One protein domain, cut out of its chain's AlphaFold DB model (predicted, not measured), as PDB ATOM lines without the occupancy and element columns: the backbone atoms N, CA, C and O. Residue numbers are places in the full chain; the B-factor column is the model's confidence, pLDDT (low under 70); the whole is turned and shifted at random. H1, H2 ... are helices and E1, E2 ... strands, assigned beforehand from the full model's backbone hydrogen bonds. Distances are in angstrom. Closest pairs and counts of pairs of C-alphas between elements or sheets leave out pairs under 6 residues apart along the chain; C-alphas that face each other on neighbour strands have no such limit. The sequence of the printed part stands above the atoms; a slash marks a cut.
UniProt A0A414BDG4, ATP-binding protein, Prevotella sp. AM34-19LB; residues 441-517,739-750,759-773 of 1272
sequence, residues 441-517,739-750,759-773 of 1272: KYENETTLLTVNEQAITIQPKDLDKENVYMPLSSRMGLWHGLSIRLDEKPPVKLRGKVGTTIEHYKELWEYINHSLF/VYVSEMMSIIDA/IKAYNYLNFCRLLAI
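What this domain is: This is residues 441 to 517, 739 to 750 and 759 to 773 of the 1272 residues of the protein "ATP-binding protein" of Prevotella sp. AM34-19LB (UniProt A0A414BDG4). Three helices lie side by side in a row, H3 in the middle between H1 and H2, next to a small three-stranded sheet that the helix row only grazes. A long stretch with no named element, residues 461 to 501, loops from the end of the sheet round to the start of H1, and its residues 483 to 484 run beside E3. The printed part has 104 residues, with three named strands and then three named helices along the chain, E1 E2 E3 H1 H2 H3; the sheet has the order E1 - E2 - E3, all antiparallel, and the class is mixed, helices and strands. The whole is compact, with a radius of gyration of the C-alphas of 13.0 A, and its C-alphas span 37 by 32 by 24 A.

Where its parts are: E1, residues 441 to 443, begins the printed part with C-alpha 441 at (7.012, -38.431, -63.620) and is 6.7 A long. E2 is residues 447 to 451, 13.6 A, and E3 is residues 456 to 460, 14.0 A. H1, residues 502 to 517, runs 22.3 A from C-alpha 502 at (10.494, -39.637, -34.127). H2 is residues 739 to 750, 16.4 A. H3, residues 759 to 773, is 21.2 A long and ends with C-alpha 773 at (-1.608, -43.439, -50.945).

How they stand to each other: E1, E2 and E3 form a meander, each strand the antiparallel neighbour of the one before. E1 and E2 are a hairpin at 169 degrees, with N 449 and O 442 at 2.8 A, within hydrogen-bond range. E2 and E3 are a hairpin at 160 degrees, with N 448 and O 459 at 2.8 A and N 459 and O 448 at 2.9 A. Residues 457 to 458 of E3 also pair with residues 483 to 484, parallel. H1 only grazes the sheet, with its residues 512 to 517; the C-alphas of Pro 460 and Leu 516, the closest of E3 and H1, are 5.6 A apart. H2 only grazes it too, with its residues 740 to 744. H3 is apart from E1, E2 and E3. H3 touches H2, with the closest C-alphas, those of Met 745 and Cys 768, 5.3 A apart, at a shallow tilt of 20 degrees, opposite ways. H3 touches H1, with the closest C-alphas, those of Ile 502 and Ile 759, 6.2 A apart, at a shallow tilt of 22 degrees, the same way. H1 and H2 are apart. In H1, H2 and H3 every O i to N i+4 pair is within hydrogen-bond range.

The domain as a whole: The C-alphas farthest apart, those of Val 492 and Val 739, are 37.6 A apart. Residues 518 to 738 are not printed, with 21.6 A between C-alphas 517 and 739; residues 751 to 758 are not printed, with 15.4 A between C-alphas 750 and 759. The links E1 to E2 and E2 to E3 are tight, and E3 to H1, 41 residues, is long. The mean pLDDT of the printed part is 81.6; 21 residues are under 70, among them residues 464 to 469 and 495 to 500.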
ATOM      1  N   LYS A 441       8.130 -38.953 -64.414       89.56
ATOM      2  CA  LYS A 441       7.012 -38.431 -63.620       89.56
ATOM      3  C   LYS A 441       5.820 -39.377 -63.549       89.56
ATOM      4  O   LYS A 441       5.498 -40.074 -64.508       89.56
ATOM      5  N   TYR A 442       5.116 -39.322 -62.427       91.81
ATOM      6  CA  TYR A 442       3.824 -39.968 -62.224       91.81
ATOM      7  C   TYR A 442       2.884 -38.980 -61.535       91.81
ATOM      8  O   TYR A 442       3.265 -38.341 -60.556       91.81
ATOM      9  N   GLU A 443       1.658 -38.840 -62.029       87.94
ATOM     10  CA  GLU A 443       0.664 -37.921 -61.474       87.94
ATOM     11  C   GLU A 443      -0.659 -38.627 -61.183       87.94
ATOM     12  O   GLU A 443      -1.059 -39.550 -61.892       87.94
ATOM     13  N   ASN A 444      -1.355 -38.158 -60.149       83.81
ATOM     14  CA  ASN A 444      -2.754 -38.493 -59.894       83.81
ATOM     15  C   ASN A 444      -3.606 -37.203 -59.905       83.81
ATOM     16  O   ASN A 444      -3.252 -36.222 -60.571       83.81
ATOM     17  N   GLU A 445      -4.755 -37.189 -59.224       80.50
ATOM     18  CA  GLU A 445      -5.626 -36.007 -59.151       80.50
ATOM     19  C   GLU A 445      -5.056 -34.855 -58.301       80.50
ATOM     20  O   GLU A 445      -5.403 -33.701 -58.537       80.50
ATOM     21  N   THR A 446      -4.194 -35.137 -57.317       82.50
ATOM     22  CA  THR A 446      -3.793 -34.171 -56.270       82.50
ATOM     23  C   THR A 446      -2.287 -33.929 -56.186       82.50
ATOM     24  O   THR A 446      -1.865 -32.800 -55.897       82.50
ATOM     25  N   THR A 447      -1.478 -34.949 -56.480       89.19
ATOM     26  CA  THR A 447      -0.019 -34.943 -56.346       89.19
ATOM     27  C   THR A 447       0.697 -35.363 -57.631       89.19
ATOM     28  O   THR A 447       0.144 -36.000 -58.531       89.19
ATOM     29  N   LEU A 448       1.966 -34.969 -57.695       90.69
ATOM     30  CA  LEU A 448       2.920 -35.229 -58.760       90.69
ATOM     31  C   LEU A 448       4.213 -35.758 -58.119       90.69
ATOM     32  O   LEU A 448       4.817 -35.098 -57.274       90.69
ATOM     33  N   LEU A 449       4.620 -36.953 -58.533       93.38
ATOM     34  CA  LEU A 449       5.930 -37.541 -58.283       93.38
ATOM     35  C   LEU A 449       6.834 -37.211 -59.473       93.38
ATOM     36  O   LEU A 449       6.431 -37.367 -60.627       93.38
ATOM     37  N   THR A 450       8.066 -36.805 -59.187       89.62
ATOM     38  CA  THR A 450       9.133 -36.583 -60.169       89.62
ATOM     39  C   THR A 450      10.408 -37.278 -59.712       89.62
ATOM     40  O   THR A 450      10.698 -37.312 -58.518       89.62
ATOM     41  N   VAL A 451      11.155 -37.848 -60.652       86.94
ATOM     42  CA  VAL A 451      12.394 -38.591 -60.394       86.94
ATOM     43  C   VAL A 451      13.447 -38.143 -61.399       86.94
ATOM     44  O   VAL A 451      13.169 -38.089 -62.595       86.94
ATOM     45  N   ASN A 452      14.650 -37.819 -60.933       77.38
ATOM     46  CA  ASN A 452      15.812 -37.521 -61.772       77.38
ATOM     47  C   ASN A 452      17.089 -38.121 -61.145       77.38
ATOM     48  O   ASN A 452      17.009 -38.804 -60.130       77.38
ATOM     49  N   GLU A 453      18.259 -37.861 -61.740       65.56
ATOM     50  CA  GLU A 453      19.568 -38.379 -61.288       65.56
ATOM     51  C   GLU A 453      19.990 -37.968 -59.861       65.56
ATOM     52  O   GLU A 453      20.935 -38.544 -59.323       65.56
ATOM     53  N   GLN A 454      19.365 -36.936 -59.284       65.81
ATOM     54  CA  GLN A 454      19.740 -36.347 -57.993       65.81
ATOM     55  C   GLN A 454      18.681 -36.572 -56.904       65.81
ATOM     56  O   GLN A 454      19.030 -36.648 -55.727       65.81
ATOM     57  N   ALA A 455      17.397 -36.604 -57.276       78.44
ATOM     58  CA  ALA A 455      16.281 -36.478 -56.348       78.44
ATOM     59  C   ALA A 455      15.025 -37.247 -56.788       78.44
ATOM     60  O   ALA A 455      14.554 -37.141 -57.926       78.44
ATOM     61  N   ILE A 456      14.401 -37.918 -55.820       88.44
ATOM     62  CA  ILE A 456      13.015 -38.396 -55.879       88.44
ATOM     63  C   ILE A 456      12.148 -37.371 -55.134       88.44
ATOM     64  O   ILE A 456      12.277 -37.207 -53.923       88.44
ATOM     65  N   THR A 457      11.275 -36.657 -55.842       89.19
ATOM     66  CA  THR A 457      10.514 -35.521 -55.295       89.19
ATOM     67  C   THR A 457       9.005 -35.727 -55.415       89.19
ATOM     68  O   THR A 457       8.495 -35.906 -56.523       89.19
ATOM     69  N   ILE A 458       8.272 -35.619 -54.299       92.44
ATOM     70  CA  ILE A 458       6.795 -35.593 -54.274       92.44
ATOM     71  C   ILE A 458       6.298 -34.169 -53.992       92.44
ATOM     72  O   ILE A 458       6.791 -33.491 -53.092       92.44
ATOM     73  N   GLN A 459       5.298 -33.710 -54.742       89.12
ATOM     74  CA  GLN A 459       4.708 -32.380 -54.580       89.12
ATOM     75  C   GLN A 459       3.205 -32.348 -54.921       89.12
ATOM     76  O   GLN A 459       2.704 -33.254 -55.592       89.12
ATOM     77  N   PRO A 460       2.464 -31.298 -54.525       87.25
ATOM     78  CA  PRO A 460       1.176 -30.954 -55.115       87.25
ATOM     79  C   PRO A 460       1.248 -30.859 -56.645       87.25
ATOM     80  O   PRO A 460       2.230 -30.357 -57.199       87.25
ATOM     81  N   LYS A 461       0.180 -31.289 -57.329       82.75
ATOM     82  CA  LYS A 461       0.049 -31.159 -58.790       82.75
ATOM     83  C   LYS A 461       0.106 -29.690 -59.220       82.75
ATOM     84  O   LYS A 461       1.024 -29.282 -59.926       82.75
ATOM     85  N   ASP A 462      -0.808 -28.885 -58.682       78.12
ATOM     86  CA  ASP A 462      -0.810 -27.424 -58.807       78.12
ATOM     87  C   ASP A 462      -0.030 -26.773 -57.647       78.12
ATOM     88  O   ASP A 462      -0.622 -26.172 -56.749       78.12
ATOM     89  N   LEU A 463       1.295 -26.963 -57.612       75.19
ATOM     90  CA  LEU A 463       2.185 -26.319 -56.634       75.19
ATOM     91  C   LEU A 463       2.318 -24.813 -56.929       75.19
ATOM     92  O   LEU A 463       2.710 -24.430 -58.034       75.19
ATOM     93  N   ASP A 464       2.070 -23.963 -55.927       67.69
ATOM     94  CA  ASP A 464       2.404 -22.538 -56.008       67.69
ATOM     95  C   ASP A 464       3.923 -22.343 -55.905       67.69
ATOM     96  O   ASP A 464       4.505 -22.369 -54.818       67.69
ATOM     97  N   LYS A 465       4.566 -22.136 -57.059       59.12
ATOM     98  CA  LYS A 465       6.017 -21.926 -57.155       59.12
ATOM     99  C   LYS A 465       6.504 -20.672 -56.418       59.12
ATOM    100  O   LYS A 465       7.678 -20.582 -56.096       59.12
ATOM    101  N   GLU A 466       5.629 -19.722 -56.092       46.34
ATOM    102  CA  GLU A 466       6.030 -18.537 -55.321       46.34
ATOM    103  C   GLU A 466       6.117 -18.799 -53.806       46.34
ATOM    104  O   GLU A 466       6.603 -17.939 -53.073       46.34
ATOM    105  N   ASN A 467       5.662 -19.966 -53.325       55.94
ATOM    106  CA  ASN A 467       5.578 -20.308 -51.899       55.94
ATOM    107  C   ASN A 467       6.140 -21.702 -51.559       55.94
ATOM    108  O   ASN A 467       5.704 -22.330 -50.593       55.94
ATOM    109  N   VAL A 468       7.135 -22.186 -52.309       64.81
ATOM    110  CA  VAL A 468       7.714 -23.519 -52.075       64.81
ATOM    111  C   VAL A 468       8.337 -23.634 -50.674       64.81
ATOM    112  O   VAL A 468       8.988 -22.721 -50.152       64.81
ATOM    113  N   TYR A 469       8.140 -24.786 -50.040       67.56
ATOM    114  CA  TYR A 469       8.844 -25.180 -48.826       67.56
ATOM    115  C   TYR A 469       9.245 -26.655 -48.859       67.56
ATOM    116  O   TYR A 469       8.432 -27.514 -49.201       67.56
ATOM    117  N   MET A 470      10.486 -26.930 -48.452       74.19
ATOM    118  CA  MET A 470      11.012 -28.276 -48.225       74.19
ATOM    119  C   MET A 470      10.872 -28.605 -46.729       74.19
ATOM    120  O   MET A 470      11.558 -27.984 -45.917       74.19
ATOM    121  N   PRO A 471       9.984 -29.529 -46.315       72.44
ATOM    122  CA  PRO A 471       9.807 -29.864 -44.906       72.44
ATOM    123  C   PRO A 471      10.894 -30.791 -44.366       72.44
ATOM    124  O   PRO A 471      11.156 -30.774 -43.167       72.44
ATOM    125  N   LEU A 472      11.536 -31.569 -45.237       76.81
ATOM    126  CA  LEU A 472      12.654 -32.439 -44.896       76.81
ATOM    127  C   LEU A 472      13.965 -31.693 -45.175       76.81
ATOM    128  O   LEU A 472      14.135 -31.128 -46.255       76.81
ATOM    129  N   SER A 473      14.876 -31.683 -44.201       66.31
ATOM    130  CA  SER A 473      16.186 -31.039 -44.350       66.31
ATOM    131  C   SER A 473      17.101 -31.865 -45.254       66.31
ATOM    132  O   SER A 473      17.240 -33.073 -45.050       66.31
ATOM    133  N   SER A 474      17.790 -31.210 -46.191       60.44
ATOM    134  CA  SER A 474      18.851 -31.822 -47.007       60.44
ATOM    135  C   SER A 474      19.952 -32.445 -46.141       60.44
ATOM    136  O   SER A 474      20.455 -33.518 -46.471       60.44
ATOM    137  N   ARG A 475      20.235 -31.852 -44.968       55.25
ATOM    138  CA  ARG A 475      21.207 -32.354 -43.978       55.25
ATOM    139  C   ARG A 475      20.860 -33.729 -43.381       55.25
ATOM    140  O   ARG A 475      21.673 -34.297 -42.667       55.25
ATOM    141  N   MET A 476      19.669 -34.285 -43.640       67.50
ATOM    142  CA  MET A 476      19.341 -35.661 -43.233       67.50
ATOM    143  C   MET A 476      20.076 -36.716 -44.081       67.50
ATOM    144  O   MET A 476      20.259 -37.846 -43.625       67.50
ATOM    145  N   GLY A 477      20.483 -36.378 -45.312       70.69
ATOM    146  CA  GLY A 477      21.147 -37.322 -46.214       70.69
ATOM    147  C   GLY A 477      20.282 -38.551 -46.520       70.69
ATOM    148  O   GLY A 477      20.744 -39.684 -46.373       70.69
ATOM    149  N   LEU A 478      19.008 -38.340 -46.876       82.88
ATOM    150  CA  LEU A 478      18.140 -39.422 -47.349       82.88
ATOM    151  C   LEU A 478      18.608 -39.916 -48.723       82.88
ATOM    152  O   LEU A 478      18.957 -39.125 -49.602       82.88
ATOM    153  N   TRP A 479      18.580 -41.235 -48.905       86.12
ATOM    154  CA  TRP A 479      19.006 -41.896 -50.136       86.12
ATOM    155  C   TRP A 479      18.316 -41.314 -51.382       86.12
ATOM    156  O   TRP A 479      17.113 -41.050 -51.384       86.12
ATOM    157  N   HIS A 480      19.110 -41.101 -52.435       79.00
ATOM    158  CA  HIS A 480      18.689 -40.556 -53.728       79.00
ATOM    159  C   HIS A 480      17.892 -39.232 -53.655       79.00
ATOM    160  O   HIS A 480      16.941 -39.021 -54.411       79.00
ATOM    161  N   GLY A 481      18.252 -38.349 -52.711       75.94
ATOM    162  CA  GLY A 481      17.699 -36.993 -52.607       75.94
ATOM    163  C   GLY A 481      16.187 -36.949 -52.366       75.94
ATOM    164  O   GLY A 481      15.510 -36.032 -52.841       75.94
ATOM    165  N   LEU A 482      15.650 -37.959 -51.671       85.25
ATOM    166  CA  LEU A 482      14.233 -38.069 -51.320       85.25
ATOM    167  C   LEU A 482      13.732 -36.789 -50.632       85.25
ATOM    168  O   LEU A 482      14.118 -36.472 -49.506       85.25
ATOM    169  N   SER A 483      12.861 -36.049 -51.318       84.69
ATOM    170  CA  SER A 483      12.395 -34.725 -50.895       84.69
ATOM    171  C   SER A 483      10.909 -34.492 -51.181       84.69
ATOM    172  O   SER A 483      10.256 -35.203 -51.950       84.69
ATOM    173  N   ILE A 484      10.343 -33.491 -50.506       86.88
ATOM    174  CA  ILE A 484       8.932 -33.114 -50.613       86.88
ATOM    175  C   ILE A 484       8.852 -31.610 -50.821       86.88
ATOM    176  O   ILE A 484       9.547 -30.869 -50.132       86.88
ATOM    177  N   ARG A 485       7.993 -31.150 -51.733       84.75
ATOM    178  CA  ARG A 485       7.713 -29.719 -51.925       84.75
ATOM    179  C   ARG A 485       6.282 -29.432 -51.508       84.75
ATOM    180  O   ARG A 485       5.372 -30.055 -52.042       84.75
ATOM    181  N   LEU A 486       6.079 -28.497 -50.587       80.44
ATOM    182  CA  LEU A 486       4.758 -28.005 -50.180       80.44
ATOM    183  C   LEU A 486       4.565 -26.547 -50.618       80.44
ATOM    184  O   LEU A 486       5.541 -25.821 -50.799       80.44
ATOM    185  N   ASP A 487       3.308 -26.134 -50.763       71.25
ATOM    186  CA  ASP A 487       2.858 -24.746 -50.969       71.25
ATOM    187  C   ASP A 487       2.638 -23.982 -49.648       71.25
ATOM    188  O   ASP A 487       2.556 -22.752 -49.629       71.25
ATOM    189  N   GLU A 488       2.559 -24.698 -48.523       74.25
ATOM    190  CA  GLU A 488       2.431 -24.133 -47.183       74.25
ATOM    191  C   GLU A 488       3.611 -24.526 -46.275       74.25
ATOM    192  O   GLU A 488       4.127 -25.646 -46.303       74.25
ATOM    193  N   LYS A 489       4.033 -23.590 -45.415       66.94
ATOM    194  CA  LYS A 489       5.068 -23.828 -44.399       66.94
ATOM    195  C   LYS A 489       4.429 -24.395 -43.116       66.94
ATOM    196  O   LYS A 489       3.563 -23.715 -42.555       66.94
ATOM    197  N   PRO A 490       4.912 -25.528 -42.560       74.69
ATOM    198  CA  PRO A 490       4.396 -26.115 -41.322       74.69
ATOM    199  C   PRO A 490       4.538 -25.145 -40.136       74.69
ATOM    200  O   PRO A 490       5.262 -24.149 -40.238       74.69
ATOM    201  N   PRO A 491       3.877 -25.385 -38.990       73.50
ATOM    202  CA  PRO A 491       4.070 -24.596 -37.772       73.50
ATOM    203  C   PRO A 491       5.552 -24.445 -37.392       73.50
ATOM    204  O   PRO A 491       6.332 -25.362 -37.606       73.50
ATOM    205  N   VAL A 492       5.946 -23.324 -36.774       68.38
ATOM    206  CA  VAL A 492       7.364 -23.033 -36.443       68.38
ATOM    207  C   VAL A 492       8.022 -24.143 -35.606       68.38
ATOM    208  O   VAL A 492       9.187 -24.445 -35.822       68.38
ATOM    209  N   LYS A 493       7.268 -24.825 -34.730       69.44
ATOM    210  CA  LYS A 493       7.744 -25.991 -33.955       69.44
ATOM    211  C   LYS A 493       8.161 -27.215 -34.800       69.44
ATOM    212  O   LYS A 493       8.819 -28.108 -34.279       69.44
ATOM    213  N   LEU A 494       7.768 -27.247 -36.075       70.62
ATOM    214  CA  LEU A 494       8.050 -28.286 -37.073       70.62
ATOM    215  C   LEU A 494       8.980 -27.781 -38.194       70.62
ATOM    216  O   LEU A 494       9.037 -28.368 -39.271       70.62
ATOM    217  N   ARG A 495       9.685 -26.663 -37.975       68.12
ATOM    218  CA  ARG A 495      10.718 -26.139 -38.879       68.12
ATOM    219  C   ARG A 495      12.070 -26.217 -38.187       68.12
ATOM    220  O   ARG A 495      12.151 -25.826 -37.029       68.12
ATOM    221  N   GLY A 496      13.099 -26.641 -38.922       54.94
ATOM    222  CA  GLY A 496      14.509 -26.479 -38.557       54.94
ATOM    223  C   GLY A 496      14.952 -27.167 -37.261       54.94
ATOM    224  O   GLY A 496      14.726 -26.654 -36.168       54.94
ATOM    225  N   LYS A 497      15.650 -28.301 -37.401       47.91
ATOM    226  CA  LYS A 497      16.698 -28.810 -36.493       47.91
ATOM    227  C   LYS A 497      17.273 -30.102 -37.070       47.91
ATOM    228  O   LYS A 497      16.519 -30.966 -37.510       47.91
ATOM    229  N   VAL A 498      18.594 -30.247 -37.039       44.91
ATOM    230  CA  VAL A 498      19.258 -31.536 -37.281       44.91
ATOM    231  C   VAL A 498      19.020 -32.433 -36.056       44.91
ATOM    232  O   VAL A 498      19.030 -31.939 -34.929       44.91
ATOM    233  N   GLY A 499      18.761 -33.730 -36.260       53.12
ATOM    234  CA  GLY A 499      18.603 -34.699 -35.163       53.12
ATOM    235  C   GLY A 499      17.311 -34.579 -34.335       53.12
ATOM    236  O   GLY A 499      17.339 -34.765 -33.119       53.12
ATOM    237  N   THR A 500      16.173 -34.246 -34.950       64.56
ATOM    238  CA  THR A 500      14.862 -34.250 -34.272       64.56
ATOM    239  C   THR A 500      14.310 -35.667 -34.053       64.56
ATOM    240  O   THR A 500      14.590 -36.583 -34.819       64.56
ATOM    241  N   THR A 501      13.526 -35.860 -32.986       78.12
ATOM    242  CA  THR A 501      13.030 -37.187 -32.573       78.12
ATOM    243  C   THR A 501      11.924 -37.729 -33.490       78.12
ATOM    244  O   THR A 501      11.352 -36.996 -34.302       78.12
ATOM    245  N   ILE A 502      11.573 -39.014 -33.343       84.94
ATOM    246  CA  ILE A 502      10.494 -39.637 -34.127       84.94
ATOM    247  C   ILE A 502       9.156 -38.908 -33.924       84.94
ATOM    248  O   ILE A 502       8.418 -38.728 -34.885       84.94
ATOM    249  N   GLU A 503       8.868 -38.387 -32.729       83.38
ATOM    250  CA  GLU A 503       7.626 -37.653 -32.438       83.38
ATOM    251  C   GLU A 503       7.531 -36.341 -33.235       83.38
ATOM    252  O   GLU A 503       6.448 -35.966 -33.686       83.38
ATOM    253  N   HIS A 504       8.660 -35.662 -33.465       85.56
ATOM    254  CA  HIS A 504       8.707 -34.492 -34.345       85.56
ATOM    255  C   HIS A 504       8.410 -34.883 -35.795       85.56
ATOM    256  O   HIS A 504       7.604 -34.225 -36.455       85.56
ATOM    257  N   TYR A 505       9.023 -35.966 -36.288       87.94
ATOM    258  CA  TYR A 505       8.746 -36.453 -37.638       87.94
ATOM    259  C   TYR A 505       7.310 -36.944 -37.786       87.94
ATOM    260  O   TYR A 505       6.704 -36.676 -38.814       87.94
ATOM    261  N   LYS A 506       6.721 -37.563 -36.763       89.38
ATOM    262  CA  LYS A 506       5.310 -37.954 -36.750       89.38
ATOM    263  C   LYS A 506       4.385 -36.758 -36.984       89.38
ATOM    264  O   LYS A 506       3.604 -36.767 -37.933       89.38
ATOM    265  N   GLU A 507       4.525 -35.696 -36.188       88.88
ATOM    266  CA  GLU A 507       3.745 -34.462 -36.374       88.88
ATOM    267  C   GLU A 507       4.005 -33.803 -37.747       88.88
ATOM    268  O   GLU A 507       3.084 -33.266 -38.372       88.88
ATOM    269  N   LEU A 508       5.251 -33.840 -38.237       89.38
ATOM    270  CA  LEU A 508       5.622 -33.298 -39.547       89.38
ATOM    271  C   LEU A 508       4.993 -34.094 -40.699       89.38
ATOM    272  O   LEU A 508       4.452 -33.497 -41.629       89.38
ATOM    273  N   TRP A 509       5.014 -35.425 -40.630       92.12
ATOM    274  CA  TRP A 509       4.421 -36.308 -41.629       92.12
ATOM    275  C   TRP A 509       2.893 -36.251 -41.616       92.12
ATOM    276  O   TRP A 509       2.290 -36.255 -42.690       92.12
ATOM    277  N   GLU A 510       2.246 -36.099 -40.458       90.06
ATOM    278  CA  GLU A 510       0.811 -35.786 -40.386       90.06
ATOM    279  C   GLU A 510       0.479 -34.476 -41.126       90.06
ATOM    280  O   GLU A 510      -0.456 -34.440 -41.933       90.06
ATOM    281  N   TYR A 511       1.282 -33.421 -40.933       89.25
ATOM    282  CA  TYR A 511       1.117 -32.155 -41.655       89.25
ATOM    283  C   TYR A 511       1.358 -32.297 -43.168       89.25
ATOM    284  O   TYR A 511       0.547 -31.809 -43.956       89.25
ATOM    285  N   ILE A 512       2.424 -32.991 -43.584       90.62
ATOM    286  CA  ILE A 512       2.742 -33.272 -44.996       90.62
ATOM    287  C   ILE A 512       1.570 -33.985 -45.680       90.62
ATOM    288  O   ILE A 512       1.114 -33.542 -46.734       90.62
ATOM    289  N   ASN A 513       1.043 -35.051 -45.066       89.69
ATOM    290  CA  ASN A 513      -0.093 -35.803 -45.602       89.69
ATOM    291  C   ASN A 513      -1.335 -34.912 -45.759       89.69
ATOM    292  O   ASN A 513      -1.977 -34.921 -46.810       89.69
ATOM    293  N   HIS A 514      -1.658 -34.099 -44.749       87.25
ATOM    294  CA  HIS A 514      -2.781 -33.169 -44.843       87.25
ATOM    295  C   HIS A 514      -2.566 -32.106 -45.937       87.25
ATOM    296  O   HIS A 514      -3.488 -31.815 -46.695       87.25
ATOM    297  N   SER A 515      -1.368 -31.524 -46.044       85.38
ATOM    298  CA  SER A 515      -1.045 -30.503 -47.053       85.38
ATOM    299  C   SER A 515      -1.178 -31.058 -48.479       85.38
ATOM    300  O   SER A 515      -1.949 -30.509 -49.269       85.38
ATOM    301  N   LEU A 516      -0.534 -32.195 -48.775       86.69
ATOM    302  CA  LEU A 516      -0.538 -32.818 -50.106       86.69
ATOM    303  C   LEU A 516      -1.950 -33.178 -50.602       86.69
ATOM    304  O   LEU A 516      -2.277 -32.904 -51.760       86.69
ATOM    305  N   PHE A 517      -2.791 -33.751 -49.735       82.81
ATOM    306  CA  PHE A 517      -4.076 -34.349 -50.125       82.81
ATOM    307  C   PHE A 517      -5.326 -33.514 -49.761       82.81
ATOM    308  O   PHE A 517      -6.453 -33.965 -49.981       82.81
ATOM    309  N   VAL A 739       3.151 -49.685 -61.929       88.69
ATOM    310  CA  VAL A 739       4.027 -50.812 -61.561       88.69
ATOM    311  C   VAL A 739       5.461 -50.345 -61.265       88.69
ATOM    312  O   VAL A 739       6.071 -50.819 -60.312       88.69
ATOM    313  N   TYR A 740       5.963 -49.338 -61.983       91.69
ATOM    314  CA  TYR A 740       7.290 -48.754 -61.740       91.69
ATOM    315  C   TYR A 740       7.325 -48.000 -60.404       91.69
ATOM    316  O   TYR A 740       8.270 -48.136 -59.633       91.69
ATOM    317  N   VAL A 741       6.259 -47.257 -60.087       93.50
ATOM    318  CA  VAL A 741       6.104 -46.586 -58.784       93.50
ATOM    319  C   VAL A 741       5.964 -47.608 -57.647       93.50
ATOM    320  O   VAL A 741       6.523 -47.407 -56.570       93.50
ATOM    321  N   SER A 742       5.266 -48.724 -57.892       92.38
ATOM    322  CA  SER A 742       5.181 -49.863 -56.965       92.38
ATOM    323  C   SER A 742       6.557 -50.459 -56.667       92.38
ATOM    324  O   SER A 742       6.880 -50.660 -55.500       92.38
ATOM    325  N   GLU A 743       7.380 -50.709 -57.688       93.69
ATOM    326  CA  GLU A 743       8.713 -51.280 -57.474       93.69
ATOM    327  C   GLU A 743       9.671 -50.283 -56.819       93.69
ATOM    328  O   GLU A 743      10.384 -50.647 -55.888       93.69
ATOM    329  N   MET A 744       9.627 -49.004 -57.207       94.75
ATOM    330  CA  MET A 744      10.403 -47.947 -56.550       94.75
ATOM    331  C   MET A 744      10.065 -47.838 -55.054       94.75
ATOM    332  O   MET A 744      10.967 -47.710 -54.229       94.75
ATOM    333  N   MET A 745       8.785 -47.955 -54.686       94.75
ATOM    334  CA  MET A 745       8.357 -48.040 -53.287       94.75
ATOM    335  C   MET A 745       8.958 -49.265 -52.585       94.75
ATOM    336  O   MET A 745       9.487 -49.127 -51.486       94.75
ATOM    337  N   SER A 746       8.959 -50.443 -53.217       92.62
ATOM    338  CA  SER A 746       9.615 -51.633 -52.655       92.62
ATOM    339  C   SER A 746      11.142 -51.493 -52.536       92.62
ATOM    340  O   SER A 746      11.723 -52.058 -51.612       92.62
ATOM    341  N   ILE A 747      11.808 -50.730 -53.411       94.81
ATOM    342  CA  ILE A 747      13.247 -50.420 -53.300       94.81
ATOM    343  C   ILE A 747      13.512 -49.494 -52.101       94.81
ATOM    344  O   ILE A 747      14.421 -49.764 -51.316       94.81
ATOM    345  N   ILE A 748      12.701 -48.447 -51.907       95.25
ATOM    346  CA  ILE A 748      12.801 -47.550 -50.736       95.25
ATOM    347  C   ILE A 748      12.495 -48.316 -49.436       95.25
ATOM    348  O   ILE A 748      13.143 -48.091 -48.418       95.25
ATOM    349  N   ASP A 749      11.570 -49.274 -49.470       92.44
ATOM    350  CA  ASP A 749      11.245 -50.151 -48.341       92.44
ATOM    351  C   ASP A 749      12.393 -51.123 -47.996       92.44
ATOM    352  O   ASP A 749      12.768 -51.297 -46.832       92.44
ATOM    353  N   ALA A 750      13.049 -51.696 -49.010       91.81
ATOM    354  CA  ALA A 750      14.280 -52.459 -48.818       91.81
ATOM    355  C   ALA A 750      15.401 -51.580 -48.223       91.81
ATOM    356  O   ALA A 750      16.080 -52.011 -47.291       91.81
ATOM    357  N   ILE A 759      15.572 -42.879 -37.369       86.75
ATOM    358  CA  ILE A 759      14.958 -41.637 -37.856       86.75
ATOM    359  C   ILE A 759      14.925 -41.662 -39.386       86.75
ATOM    360  O   ILE A 759      13.882 -41.371 -39.977       86.75
ATOM    361  N   LYS A 760      16.012 -42.080 -40.044       89.50
ATOM    362  CA  LYS A 760      16.029 -42.276 -41.504       89.50
ATOM    363  C   LYS A 760      15.052 -43.374 -41.928       89.50
ATOM    364  O   LYS A 760      14.232 -43.129 -42.811       89.50
ATOM    365  N   ALA A 761      15.041 -44.519 -41.240       90.94
ATOM    366  CA  ALA A 761      14.079 -45.601 -41.469       90.94
ATOM    367  C   ALA A 761      12.617 -45.118 -41.373       90.94
ATOM    368  O   ALA A 761      11.817 -45.381 -42.272       90.94
ATOM    369  N   TYR A 762      12.273 -44.335 -40.343       92.88
ATOM    370  CA  TYR A 762      10.937 -43.750 -40.168       92.88
ATOM    371  C   TYR A 762      10.550 -42.797 -41.315       92.88
ATOM    372  O   TYR A 762       9.396 -42.777 -41.753       92.88
ATOM    373  N   ASN A 763      11.509 -42.028 -41.840       92.94
ATOM    374  CA  ASN A 763      11.290 -41.142 -42.984       92.94
ATOM    375  C   ASN A 763      11.131 -41.919 -44.307       92.94
ATOM    376  O   ASN A 763      10.224 -41.604 -45.077       92.94
ATOM    377  N   TYR A 764      11.921 -42.972 -44.554       95.56
ATOM    378  CA  TYR A 764      11.738 -43.844 -45.724       95.56
ATOM    379  C   TYR A 764      10.378 -44.562 -45.706       95.56
ATOM    380  O   TYR A 764       9.674 -44.566 -46.714       95.56
ATOM    381  N   LEU A 765       9.958 -45.108 -44.557       95.06
ATOM    382  CA  LEU A 765       8.653 -45.767 -44.415       95.06
ATOM    383  C   LEU A 765       7.481 -44.796 -44.646       95.06
ATOM    384  O   LEU A 765       6.489 -45.170 -45.275       95.06
ATOM    385  N   ASN A 766       7.595 -43.536 -44.214       95.06
ATOM    386  CA  ASN A 766       6.601 -42.507 -44.534       95.06
ATOM    387  C   ASN A 766       6.587 -42.123 -46.026       95.06
ATOM    388  O   ASN A 766       5.514 -41.865 -46.576       95.06
ATOM    389  N   PHE A 767       7.735 -42.144 -46.712       95.38
ATOM    390  CA  PHE A 767       7.776 -42.031 -48.174       95.38
ATOM    391  C   PHE A 767       7.053 -43.196 -48.857       95.38
ATOM    392  O   PHE A 767       6.224 -42.962 -49.737       95.38
ATOM    393  N   CYS A 768       7.291 -44.438 -48.427       95.69
ATOM    394  CA  CYS A 768       6.569 -45.600 -48.950       95.69
ATOM    395  C   CYS A 768       5.059 -45.490 -48.701       95.69
ATOM    396  O   CYS A 768       4.260 -45.738 -49.601       95.69
ATOM    397  N   ARG A 769       4.653 -45.011 -47.521       95.31
ATOM    398  CA  ARG A 769       3.254 -44.706 -47.200       95.31
ATOM    399  C   ARG A 769       2.646 -43.654 -48.136       95.31
ATOM    400  O   ARG A 769       1.537 -43.865 -48.621       95.31
ATOM    401  N   LEU A 770       3.358 -42.565 -48.450       94.19
ATOM    402  CA  LEU A 770       2.904 -41.592 -49.455       94.19
ATOM    403  C   LEU A 770       2.724 -42.233 -50.834       94.19
ATOM    404  O   LEU A 770       1.711 -41.988 -51.486       94.19
ATOM    405  N   LEU A 771       3.673 -43.064 -51.277       95.06
ATOM    406  CA  LEU A 771       3.576 -43.767 -52.558       95.06
ATOM    407  C   LEU A 771       2.393 -44.752 -52.575       95.06
ATOM    408  O   LEU A 771       1.673 -44.815 -53.569       95.06
ATOM    409  N   ALA A 772       2.120 -45.449 -51.467       93.50
ATOM    410  CA  ALA A 772       0.951 -46.318 -51.322       93.50
ATOM    411  C   ALA A 772      -0.374 -45.538 -51.431       93.50
ATOM    412  O   ALA A 772      -1.279 -45.983 -52.143       93.50
ATOM    413  N   ILE A 773      -0.461 -44.353 -50.811       92.12
ATOM    414  CA  ILE A 773      -1.608 -43.439 -50.945       92.12
ATOM    415  C   ILE A 773      -1.729 -42.937 -52.394       92.12
ATOM    416  O   ILE A 773      -2.814 -42.974 -52.963       92.12
TER     417      ILE A 773